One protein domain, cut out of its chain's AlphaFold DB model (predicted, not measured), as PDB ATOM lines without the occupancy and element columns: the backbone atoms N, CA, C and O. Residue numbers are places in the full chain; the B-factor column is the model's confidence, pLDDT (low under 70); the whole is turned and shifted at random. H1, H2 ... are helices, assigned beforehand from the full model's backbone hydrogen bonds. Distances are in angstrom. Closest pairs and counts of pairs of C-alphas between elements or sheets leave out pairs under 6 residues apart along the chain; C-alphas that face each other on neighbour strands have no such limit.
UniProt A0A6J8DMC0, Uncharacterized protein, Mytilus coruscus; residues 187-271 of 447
ATOM      1  N   GLU A 187      27.548   9.173 -95.772       77.88
ATOM      2  CA  GLU A 187      26.235   9.280 -95.116       77.88
ATOM      3  C   GLU A 187      25.701  10.725 -95.068       77.88
ATOM      4  O   GLU A 187      24.546  10.979 -95.410       77.88
ATOM      5  N   ILE A 188      26.548  11.687 -94.681       76.62
ATOM      6  CA  ILE A 188      26.168  13.098 -94.495       76.62
ATOM      7  C   ILE A 188      26.009  13.794 -95.860       76.62
ATOM      8  O   ILE A 188      25.091  14.590 -96.051       76.62
ATOM      9  N   MET A 189      26.841  13.428 -96.841       74.56
ATOM     10  CA  MET A 189      26.697  13.854 -98.243       74.56
ATOM     11  C   MET A 189      25.378  13.358 -98.866       74.56
ATOM     12  O   MET A 189      24.685  14.115 -99.551       74.56
ATOM     13  N   LEU A 190      24.991  12.107 -98.601       77.25
ATOM     14  CA  LEU A 190      23.730  11.524 -99.075       77.25
ATOM     15  C   LEU A 190      22.512  12.164 -98.393       77.25
ATOM     16  O   LEU A 190      21.541  12.505 -99.066       77.25
ATOM     17  N   LEU A 191      22.588  12.412 -97.082       76.44
ATOM     18  CA  LEU A 191      21.588  13.182 -96.332       76.44
ATOM     19  C   LEU A 191      21.353  14.574 -96.939       76.44
ATOM     20  O   LEU A 191      20.207  14.981 -97.134       76.44
ATOM     21  N   PHE A 192      22.432  15.292 -97.254       77.88
ATOM     22  CA  PHE A 192      22.359  16.657 -97.772       77.88
ATOM     23  C   PHE A 192      21.863  16.725 -99.223       77.88
ATOM     24  O   PHE A 192      21.005  17.545 -99.549       77.88
ATOM     25  N   THR A 193      22.330  15.831-100.097       76.00
ATOM     26  CA  THR A 193      21.834  15.768-101.483       76.00
ATOM     27  C   THR A 193      20.359  15.363-101.545       76.00
ATOM     28  O   THR A 193      19.601  15.962-102.312       76.00
ATOM     29  N   ALA A 194      19.907  14.433-100.694       74.69
ATOM     30  CA  ALA A 194      18.490  14.090-100.557       74.69
ATOM     31  C   ALA A 194      17.635  15.262-100.027       74.69
ATOM     32  O   ALA A 194      16.533  15.483-100.534       74.69
ATOM     33  N   TYR A 195      18.153  16.040 -99.066       78.19
ATOM     34  CA  TYR A 195      17.503  17.251 -98.546       78.19
ATOM     35  C   TYR A 195      17.285  18.312 -99.633       78.19
ATOM     36  O   TYR A 195      16.176  18.829 -99.770       78.19
ATOM     37  N   LEU A 196      18.321  18.609-100.428       79.06
ATOM     38  CA  LEU A 196      18.236  19.591-101.516       79.06
ATOM     39  C   LEU A 196      17.341  19.125-102.671       79.06
ATOM     40  O   LEU A 196      16.624  19.936-103.252       79.06
ATOM     41  N   SER A 197      17.383  17.834-103.015       81.06
ATOM     42  CA  SER A 197      16.709  17.323-104.216       81.06
ATOM     43  C   SER A 197      15.205  17.108-104.020       81.06
ATOM     44  O   SER A 197      14.445  17.236-104.977       81.06
ATOM     45  N   TYR A 198      14.760  16.761-102.804       80.44
ATOM     46  CA  TYR A 198      13.378  16.327-102.557       80.44
ATOM     47  C   TYR A 198      12.790  16.864-101.233       80.44
ATOM     48  O   TYR A 198      12.381  16.077-100.373       80.44
ATOM     49  N   PRO A 199      12.662  18.194-101.043       72.44
ATOM     50  CA  PRO A 199      12.154  18.778 -99.793       72.44
ATOM     51  C   PRO A 199      10.762  18.255 -99.387       72.44
ATOM     52  O   PRO A 199      10.493  18.063 -98.201       72.44
ATOM     53  N   CYS A 200       9.895  17.944-100.357       61.84
ATOM     54  CA  CYS A 200       8.555  17.392-100.122       61.84
ATOM     55  C   CYS A 200       8.548  15.919 -99.659       61.84
ATOM     56  O   CYS A 200       7.532  15.452 -99.147       61.84
ATOM     57  N   SER A 201       9.645  15.167 -99.826       79.38
ATOM     58  CA  SER A 201       9.743  13.760 -99.395       79.38
ATOM     59  C   SER A 201      10.445  13.584 -98.043       79.38
ATOM     60  O   SER A 201      10.486  12.471 -97.512       79.38
ATOM     61  N   TRP A 202      10.948  14.673 -97.452       78.56
ATOM     62  CA  TRP A 202      11.777  14.668 -96.244       78.56
ATOM     63  C   TRP A 202      11.223  13.850 -95.056       78.56
ATOM     64  O   TRP A 202      12.005  13.110 -94.452       78.56
ATOM     65  N   PRO A 203       9.905  13.848 -94.749       79.44
ATOM     66  CA  PRO A 203       9.356  12.981 -93.703       79.44
ATOM     67  C   PRO A 203       9.546  11.482 -93.988       79.44
ATOM     68  O   PRO A 203       9.869  10.721 -93.077       79.44
ATOM     69  N   LYS A 204       9.421  11.055 -95.256       81.38
ATOM     70  CA  LYS A 204       9.637   9.657 -95.676       81.38
ATOM     71  C   LYS A 204      11.116   9.271 -95.600       81.38
ATOM     72  O   LYS A 204      11.428   8.163 -95.168       81.38
ATOM     73  N   ILE A 205      12.019  10.190 -95.957       79.25
ATOM     74  CA  ILE A 205      13.474  10.003 -95.824       79.25
ATOM     75  C   ILE A 205      13.847   9.803 -94.346       79.25
ATOM     76  O   ILE A 205      14.478   8.802 -94.004       79.25
ATOM     77  N   ILE A 206      13.383  10.685 -93.449       78.56
ATOM     78  CA  ILE A 206      13.589  10.539 -91.997       78.56
ATOM     79  C   ILE A 206      13.014   9.215 -91.480       78.56
ATOM     80  O   ILE A 206      13.664   8.543 -90.681       78.56
ATOM     81  N   GLN A 207      11.811   8.828 -91.912       79.62
ATOM     82  CA  GLN A 207      11.165   7.598 -91.452       79.62
ATOM     83  C   GLN A 207      11.923   6.338 -91.902       79.62
ATOM     84  O   GLN A 207      12.107   5.428 -91.098       79.62
ATOM     85  N   SER A 208      12.432   6.311 -93.138       80.12
ATOM     86  CA  SER A 208      13.296   5.234 -93.641       80.12
ATOM     87  C   SER A 208      14.621   5.158 -92.870       80.12
ATOM     88  O   SER A 208      15.002   4.091 -92.392       80.12
ATOM     89  N   MET A 209      15.286   6.296 -92.653       77.12
ATOM     90  CA  MET A 209      16.555   6.354 -91.915       77.12
ATOM     91  C   MET A 209      16.405   5.989 -90.433       77.12
ATOM     92  O   MET A 209      17.318   5.396 -89.862       77.12
ATOM     93  N   ARG A 210      15.243   6.257 -89.818       80.06
ATOM     94  CA  ARG A 210      14.915   5.780 -88.462       80.06
ATOM     95  C   ARG A 210      14.825   4.254 -88.363       80.06
ATOM     96  O   ARG A 210      15.147   3.722 -87.308       80.06
ATOM     97  N   GLY A 211      14.442   3.558 -89.436       80.62
ATOM     98  CA  GLY A 211      14.497   2.091 -89.494       80.62
ATOM     99  C   GLY A 211      15.929   1.548 -89.567       80.62
ATOM    100  O   GLY A 211      16.238   0.537 -88.948       80.62
ATOM    101  N   ASN A 212      16.822   2.266 -90.256       81.50
ATOM    102  CA  ASN A 212      18.173   1.800 -90.584       81.50
ATOM    103  C   ASN A 212      19.285   2.402 -89.697       81.50
ATOM    104  O   ASN A 212      20.456   2.344 -90.069       81.50
ATOM    105  N   MET A 213      18.961   2.979 -88.528       74.25
ATOM    106  CA  MET A 213      19.936   3.727 -87.710       74.25
ATOM    107  C   MET A 213      21.176   2.926 -87.288       74.25
ATOM    108  O   MET A 213      22.229   3.525 -87.092       74.25
ATOM    109  N   GLN A 214      21.077   1.596 -87.193       77.44
ATOM    110  CA  GLN A 214      22.197   0.706 -86.855       77.44
ATOM    111  C   GLN A 214      23.351   0.752 -87.876       77.44
ATOM    112  O   GLN A 214      24.473   0.395 -87.532       77.44
ATOM    113  N   TYR A 215      23.092   1.208 -89.106       80.12
ATOM    114  CA  TYR A 215      24.080   1.316 -90.189       80.12
ATOM    115  C   TYR A 215      24.634   2.737 -90.387       80.12
ATOM    116  O   TYR A 215      25.420   2.966 -91.304       80.12
ATOM    117  N   LEU A 216      24.211   3.703 -89.566       82.75
ATOM    118  CA  LEU A 216      24.715   5.078 -89.591       82.75
ATOM    119  C   LEU A 216      25.841   5.233 -88.565       82.75
ATOM    120  O   LEU A 216      25.771   4.663 -87.477       82.75
ATOM    121  N   SER A 217      26.858   6.036 -88.870       87.00
ATOM    122  CA  SER A 217      27.932   6.340 -87.921       87.00
ATOM    123  C   SER A 217      27.411   7.094 -86.688       87.00
ATOM    124  O   SER A 217      26.434   7.840 -86.765       87.00
ATOM    125  N   GLU A 218      28.069   6.918 -85.537       83.44
ATOM    126  CA  GLU A 218      27.596   7.405 -84.226       83.44
ATOM    127  C   GLU A 218      27.247   8.903 -84.218       83.44
ATOM    128  O   GLU A 218      26.205   9.295 -83.710       83.44
ATOM    129  N   GLU A 219      28.057   9.729 -84.878       82.50
ATOM    130  CA  GLU A 219      27.836  11.169 -85.075       82.50
ATOM    131  C   GLU A 219      26.487  11.485 -85.758       82.50
ATOM    132  O   GLU A 219      25.774  12.411 -85.366       82.50
ATOM    133  N   VAL A 220      26.093  10.683 -86.753       82.75
ATOM    134  CA  VAL A 220      24.782  10.793 -87.409       82.75
ATOM    135  C   VAL A 220      23.682  10.253 -86.490       82.75
ATOM    136  O   VAL A 220      22.602  10.844 -86.420       82.75
ATOM    137  N   GLN A 221      23.950   9.189 -85.727       86.56
ATOM    138  CA  GLN A 221      23.000   8.690 -84.730       86.56
ATOM    139  C   GLN A 221      22.704   9.747 -83.649       86.56
ATOM    140  O   GLN A 221      21.535   9.974 -83.337       86.56
ATOM    141  N   GLU A 222      23.713  10.453 -83.127       87.94
ATOM    142  CA  GLU A 222      23.555  11.536 -82.143       87.94
ATOM    143  C   GLU A 222      22.789  12.746 -82.697       87.94
ATOM    144  O   GLU A 222      21.928  13.309 -82.007       87.94
ATOM    145  N   LEU A 223      23.027  13.118 -83.961       83.94
ATOM    146  CA  LEU A 223      22.259  14.170 -84.637       83.94
ATOM    147  C   LEU A 223      20.755  13.850 -84.675       83.94
ATOM    148  O   LEU A 223      19.942  14.762 -84.488       83.94
ATOM    149  N   TYR A 224      20.395  12.574 -84.855       85.25
ATOM    150  CA  TYR A 224      19.014  12.075 -84.895       85.25
ATOM    151  C   TYR A 224      18.407  11.766 -83.511       85.25
ATOM    152  O   TYR A 224      17.184  11.837 -83.351       85.25
ATOM    153  N   LYS A 225      19.224  11.430 -82.504       89.88
ATOM    154  CA  LYS A 225      18.784  10.954 -81.180       89.88
ATOM    155  C   LYS A 225      17.930  12.004 -80.457       89.88
ATOM    156  O   LYS A 225      18.416  13.052 -80.039       89.88
ATOM    157  N   GLY A 226      16.633  11.717 -80.326       86.00
ATOM    158  CA  GLY A 226      15.650  12.595 -79.678       86.00
ATOM    159  C   GLY A 226      15.283  13.871 -80.454       86.00
ATOM    160  O   GLY A 226      14.534  14.692 -79.930       86.00
ATOM    161  N   ALA A 227      15.774  14.061 -81.683       88.19
ATOM    162  CA  ALA A 227      15.527  15.282 -82.447       88.19
ATOM    163  C   ALA A 227      14.133  15.302 -83.105       88.19
ATOM    164  O   ALA A 227      13.728  14.363 -83.802       88.19
ATOM    165  N   THR A 228      13.419  16.419 -82.945       92.25
ATOM    166  CA  THR A 228      12.270  16.772 -83.799       92.25
ATOM    167  C   THR A 228      12.743  17.152 -85.206       92.25
ATOM    168  O   THR A 228      13.881  17.585 -85.383       92.25
ATOM    169  N   GLU A 229      11.873  17.061 -86.218       85.44
ATOM    170  CA  GLU A 229      12.228  17.424 -87.602       85.44
ATOM    171  C   GLU A 229      12.780  18.857 -87.712       85.44
ATOM    172  O   GLU A 229      13.766  19.092 -88.411       85.44
ATOM    173  N   LYS A 230      12.191  19.811 -86.976       87.56
ATOM    174  CA  LYS A 230      12.648  21.207 -86.943       87.56
ATOM    175  C   LYS A 230      14.071  21.319 -86.385       87.56
ATOM    176  O   LYS A 230      14.910  21.964 -87.004       87.56
ATOM    177  N   GLN A 231      14.362  20.647 -85.267       88.31
ATOM    178  CA  GLN A 231      15.715  20.595 -84.698       88.31
ATOM    179  C   GLN A 231      16.705  19.892 -85.633       88.31
ATOM    180  O   GLN A 231      17.845  20.333 -85.735       88.31
ATOM    181  N   LEU A 232      16.283  18.833 -86.331       85.94
ATOM    182  CA  LEU A 232      17.123  18.108 -87.284       85.94
ATOM    183  C   LEU A 232      17.505  18.997 -88.480       85.94
ATOM    184  O   LEU A 232      18.682  19.089 -88.817       85.94
ATOM    185  N   LYS A 233      16.531  19.714 -89.060       82.50
ATOM    186  CA  LYS A 233      16.755  20.710 -90.121       82.50
ATOM    187  C   LYS A 233      17.727  21.805 -89.669       82.50
ATOM    188  O   LYS A 233      18.681  22.094 -90.385       82.50
ATOM    189  N   THR A 234      17.549  22.360 -88.465       86.94
ATOM    190  CA  THR A 234      18.491  23.343 -87.902       86.94
ATOM    191  C   THR A 234      19.892  22.750 -87.718       86.94
ATOM    192  O   THR A 234      20.848  23.330 -88.217       86.94
ATOM    193  N   ARG A 235      20.028  21.580 -87.076       87.31
ATOM    194  CA  ARG A 235      21.325  20.914 -86.839       87.31
ATOM    195  C   ARG A 235      22.087  20.632 -88.137       87.31
ATOM    196  O   ARG A 235      23.275  20.932 -88.211       87.31
ATOM    197  N   LEU A 236      21.409  20.099 -89.157       83.25
ATOM    198  CA  LEU A 236      21.999  19.846 -90.476       83.25
ATOM    199  C   LEU A 236      22.424  21.152 -91.164       83.25
ATOM    200  O   LEU A 236      23.530  21.226 -91.690       83.25
ATOM    201  N   SER A 237      21.598  22.202 -91.096       81.62
ATOM    202  CA  SER A 237      21.941  23.521 -91.642       81.62
ATOM    203  C   SER A 237      23.148  24.153 -90.940       81.62
ATOM    204  O   SER A 237      23.996  24.738 -91.608       81.62
ATOM    205  N   THR A 238      23.260  24.026 -89.613       87.19
ATOM    206  CA  THR A 238      24.420  24.516 -88.851       87.19
ATOM    207  C   THR A 238      25.684  23.736 -89.211       87.19
ATOM    208  O   THR A 238      26.694  24.352 -89.539       87.19
ATOM    209  N   LYS A 239      25.622  22.397 -89.253       83.62
ATOM    210  CA  LYS A 239      26.765  21.552 -89.643       83.62
ATOM    211  C   LYS A 239      27.222  21.791 -91.083       83.62
ATOM    212  O   LYS A 239      28.421  21.770 -91.346       83.62
ATOM    213  N   PHE A 240      26.301  22.081 -92.000       78.75
ATOM    214  CA  PHE A 240      26.654  22.501 -93.356       78.75
ATOM    215  C   PHE A 240      27.321  23.889 -93.379       78.75
ATOM    216  O   PHE A 240      28.304  24.076 -94.089       78.75
ATOM    217  N   GLY A 241      26.861  24.842 -92.560       82.12
ATOM    218  CA  GLY A 241      27.518  26.146 -92.404       82.12
ATOM    219  C   GLY A 241      28.952  26.039 -91.863       82.12
ATOM    220  O   GLY A 241      29.862  26.654 -92.415       82.12
ATOM    221  N   GLU A 242      29.170  25.205 -90.840       83.56
ATOM    222  CA  GLU A 242      30.503  24.890 -90.299       83.56
ATOM    223  C   GLU A 242      31.427  24.275 -91.369       83.56
ATOM    224  O   GLU A 242      32.594  24.657 -91.486       83.56
ATOM    225  N   LEU A 243      30.902  23.356 -92.190       78.94
ATOM    226  CA  LEU A 243      31.634  22.748 -93.303       78.94
ATOM    227  C   LEU A 243      32.016  23.777 -94.373       78.94
ATOM    228  O   LEU A 243      33.165  23.812 -94.807       78.94
ATOM    229  N   VAL A 244      31.070  24.609 -94.819       74.88
ATOM    230  CA  VAL A 244      31.330  25.611 -95.864       74.88
ATOM    231  C   VAL A 244      32.359  26.630 -95.375       74.88
ATOM    232  O   VAL A 244      33.297  26.930 -96.108       74.88
ATOM    233  N   ALA A 245      32.260  27.087 -94.122       75.94
ATOM    234  CA  ALA A 245      33.255  27.971 -93.518       75.94
ATOM    235  C   ALA A 245      34.654  27.328 -93.480       75.94
ATOM    236  O   ALA A 245      35.606  27.905 -94.001       75.94
ATOM    237  N   THR A 246      34.776  26.110 -92.945       78.69
ATOM    238  CA  THR A 246      36.072  25.405 -92.861       78.69
ATOM    239  C   THR A 246      36.647  25.028 -94.228       78.69
ATOM    240  O   THR A 246      37.864  25.013 -94.392       78.69
ATOM    241  N   THR A 247      35.803  24.786 -95.235       72.31
ATOM    242  CA  THR A 247      36.240  24.543 -96.621       72.31
ATOM    243  C   THR A 247      36.759  25.828 -97.271       72.31
ATOM    244  O   THR A 247      37.815  25.806 -97.896       72.31
ATOM    245  N   LEU A 248      36.070  26.959 -97.079       73.81
ATOM    246  CA  LEU A 248      36.511  28.269 -97.574       73.81
ATOM    247  C   LEU A 248      37.798  28.756 -96.884       73.81
ATOM    248  O   LEU A 248      38.624  29.391 -97.530       73.81
ATOM    249  N   GLU A 249      38.018  28.421 -95.609       77.25
ATOM    250  CA  GLU A 249      39.293  28.674 -94.913       77.25
ATOM    251  C   GLU A 249      40.465  27.819 -95.430       77.25
ATOM    252  O   GLU A 249      41.622  28.162 -95.185       77.25
ATOM    253  N   MET A 250      40.196  26.718 -96.145       71.56
ATOM    254  CA  MET A 250      41.223  25.837 -96.719       71.56
ATOM    255  C   MET A 250      41.601  26.164 -98.174       71.56
ATOM    256  O   MET A 250      42.498  25.511 -98.708       71.56
ATOM    257  N   ILE A 251      40.970  27.158 -98.812       75.25
ATOM    258  CA  ILE A 251      41.304  27.615-100.173       75.25
ATOM    259  C   ILE A 251      42.231  28.842-100.069       75.25
ATOM    260  O   ILE A 251      41.771  29.908 -99.663       75.25
ATOM    261  N   PRO A 252      43.531  28.733-100.411       55.91
ATOM    262  CA  PRO A 252      44.514  29.788-100.170       55.91
ATOM    263  C   PRO A 252      44.667  30.763-101.357       55.91
ATOM    264  O   PRO A 252      45.777  31.210-101.626       55.91
ATOM    265  N   ASP A 253      43.572  31.101-102.045       57.06
ATOM    266  CA  ASP A 253      43.546  32.037-103.181       57.06
ATOM    267  C   ASP A 253      42.388  33.043-103.035       57.06
ATOM    268  O   ASP A 253      41.325  32.728-102.494       57.06
ATOM    269  N   ILE A 254      42.620  34.293-103.446       55.62
ATOM    270  CA  ILE A 254      42.011  35.463-102.783       55.62
ATOM    271  C   ILE A 254      40.619  35.871-103.307       55.62
ATOM    272  O   ILE A 254      39.799  36.349-102.519       55.62
ATOM    273  N   ASP A 255      40.297  35.655-104.585       57.62
ATOM    274  CA  ASP A 255      39.097  36.258-105.198       57.62
ATOM    275  C   ASP A 255      37.758  35.711-104.680       57.62
ATOM    276  O   ASP A 255      36.798  36.466-104.513       57.62
ATOM    277  N   ILE A 256      37.683  34.416-104.348       60.84
ATOM    278  CA  ILE A 256      36.432  33.791-103.875       60.84
ATOM    279  C   ILE A 256      35.971  34.417-102.550       60.84
ATOM    280  O   ILE A 256      34.771  34.572-102.311       60.84
ATOM    281  N   ARG A 257      36.914  34.826-101.691       60.03
ATOM    282  CA  ARG A 257      36.604  35.426-100.386       60.03
ATOM    283  C   ARG A 257      35.885  36.767-100.544       60.03
ATOM    284  O   ARG A 257      34.911  37.018 -99.837       60.03
ATOM    285  N   ASN A 258      36.312  37.566-101.523       63.91
ATOM    286  CA  ASN A 258      35.732  38.871-101.835       63.91
ATOM    287  C   ASN A 258      34.285  38.749-102.349       63.91
ATOM    288  O   ASN A 258      33.428  39.538-101.951       63.91
ATOM    289  N   GLU A 259      33.975  37.748-103.182       67.69
ATOM    290  CA  GLU A 259      32.597  37.512-103.653       67.69
ATOM    291  C   GLU A 259      31.669  36.981-102.550       67.69
ATOM    292  O   GLU A 259      30.540  37.454-102.412       67.69
ATOM    293  N   VAL A 260      32.141  36.069-101.693       66.19
ATOM    294  CA  VAL A 260      31.358  35.615-100.527       66.19
ATOM    295  C   VAL A 260      31.067  36.781 -99.572       66.19
ATOM    296  O   VAL A 260      29.957  36.895 -99.043       66.19
ATOM    297  N   GLU A 261      32.020  37.696 -99.386       71.94
ATOM    298  CA  GLU A 261      31.831  38.894 -98.565       71.94
ATOM    299  C   GLU A 261      30.901  39.930 -99.226       71.94
ATOM    300  O   GLU A 261      30.067  40.522 -98.535       71.94
ATOM    301  N   LYS A 262      30.927  40.093-100.559       72.12
ATOM    302  CA  LYS A 262      29.904  40.863-101.298       72.12
ATOM    303  C   LYS A 262      28.501  40.296-101.080       72.12
ATOM    304  O   LYS A 262      27.595  41.059-100.751       72.12
ATOM    305  N   ILE A 263      28.313  38.979-101.210       67.44
ATOM    306  CA  ILE A 263      27.012  38.312-101.010       67.44
ATOM    307  C   ILE A 263      26.487  38.566 -99.591       67.44
ATOM    308  O   ILE A 263      25.363  39.042 -99.423       67.44
ATOM    309  N   LYS A 264      27.329  38.361 -98.574       70.06
ATOM    310  CA  LYS A 264      26.998  38.615 -97.163       70.06
ATOM    311  C   LYS A 264      26.626  40.083 -96.897       70.06
ATOM    312  O   LYS A 264      25.689  40.369 -96.152       70.06
ATOM    313  N   ASN A 265      27.314  41.024 -97.546       68.69
ATOM    314  CA  ASN A 265      27.012  42.454 -97.459       68.69
ATOM    315  C   ASN A 265      25.735  42.861 -98.220       68.69
ATOM    316  O   ASN A 265      25.067  43.814 -97.816       68.69
ATOM    317  N   MET A 266      25.350  42.144 -99.283       64.12
ATOM    318  CA  MET A 266      24.039  42.317 -99.922       64.12
ATOM    319  C   MET A 266      22.910  41.809 -99.019       64.12
ATOM    320  O   MET A 266      21.923  42.515 -98.828       64.12
ATOM    321  N   GLU A 267      23.069  40.644 -98.389       57.06
ATOM    322  CA  GLU A 267      22.067  40.057 -97.488       57.06
ATOM    323  C   GLU A 267      21.760  40.976 -96.282       57.06
ATOM    324  O   GLU A 267      20.596  41.254 -95.974       57.06
ATOM    325  N   MET A 268      22.793  41.594 -95.691       59.41
ATOM    326  CA  MET A 268      22.660  42.627 -94.646       59.41
ATOM    327  C   MET A 268      21.863  43.875 -95.089       59.41
ATOM    328  O   MET A 268      21.186  44.506 -94.269       59.41
ATOM    329  N   ARG A 269      21.892  44.234 -96.382       53.72
ATOM    330  CA  ARG A 269      21.116  45.362 -96.946       53.72
ATOM    331  C   ARG A 269      19.636  45.028 -97.164       53.72
ATOM    332  O   ARG A 269      18.821  45.947 -97.237       53.72
ATOM    333  N   PHE A 270      19.274  43.747 -97.231       49.62
ATOM    334  CA  PHE A 270      17.873  43.312 -97.233       49.62
ATOM    335  C   PHE A 270      17.324  43.175 -95.808       49.62
ATOM    336  O   PHE A 270      16.203  43.611 -95.543       49.62
ATOM    337  N   ALA A 271      18.129  42.680 -94.861       47.69
ATOM    338  CA  ALA A 271      17.744  42.570 -93.450       47.69
ATOM    339  C   ALA A 271      17.391  43.923 -92.788       47.69
ATOM    340  O   ALA A 271      16.575  43.971 -91.868       47.69
TER     341      ALA A 271
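This is residues 187 to 271 of the 447 residues of an uncharacterized protein of Mytilus coruscus (UniProt A0A6J8DMC0). The long helix H4 runs from a loose cluster of H1, H2 and H3 to H5, which folds back from its far end in an open V. The printed part has 85 residues with five named helices, H1 to H5 in order, all helix. It is loose, radius of gyration of the C-alphas 16.1 A, spanning 45 by 30 by 22 A.

Find C-alpha 229 at (12.228, 17.424, -87.602); from there H4, residues 229 to 248, runs 28.4 A. H5, residues 255 to 271, runs 25.2 A to (17.744, 42.570, -93.450). Look earlier for H1, residues 187 to 197, 15.4 A; H2, residues 199 to 211, 19.7 A; and H3, residues 218 to 224, 9.8 A.

H4 only just touches H3, with residues 232 to 235 alone and 3 pairs of C-alphas within 8 A, the closest those of Tyr 224 and Leu 232, 6.8 A. H5 is close to H4 but not clearly touching, closest C-alphas Leu 248 and Arg 257, 7.7 A. O i to N i+4 pairs are within hydrogen-bond range throughout H1, H3 and H4, 7 of 9 in H2, 12 of 13 in H5.

The printed part has no cut and no long link; pLDDT is under 70 at residues 200, 252 to 260, 263 and 265 to 271.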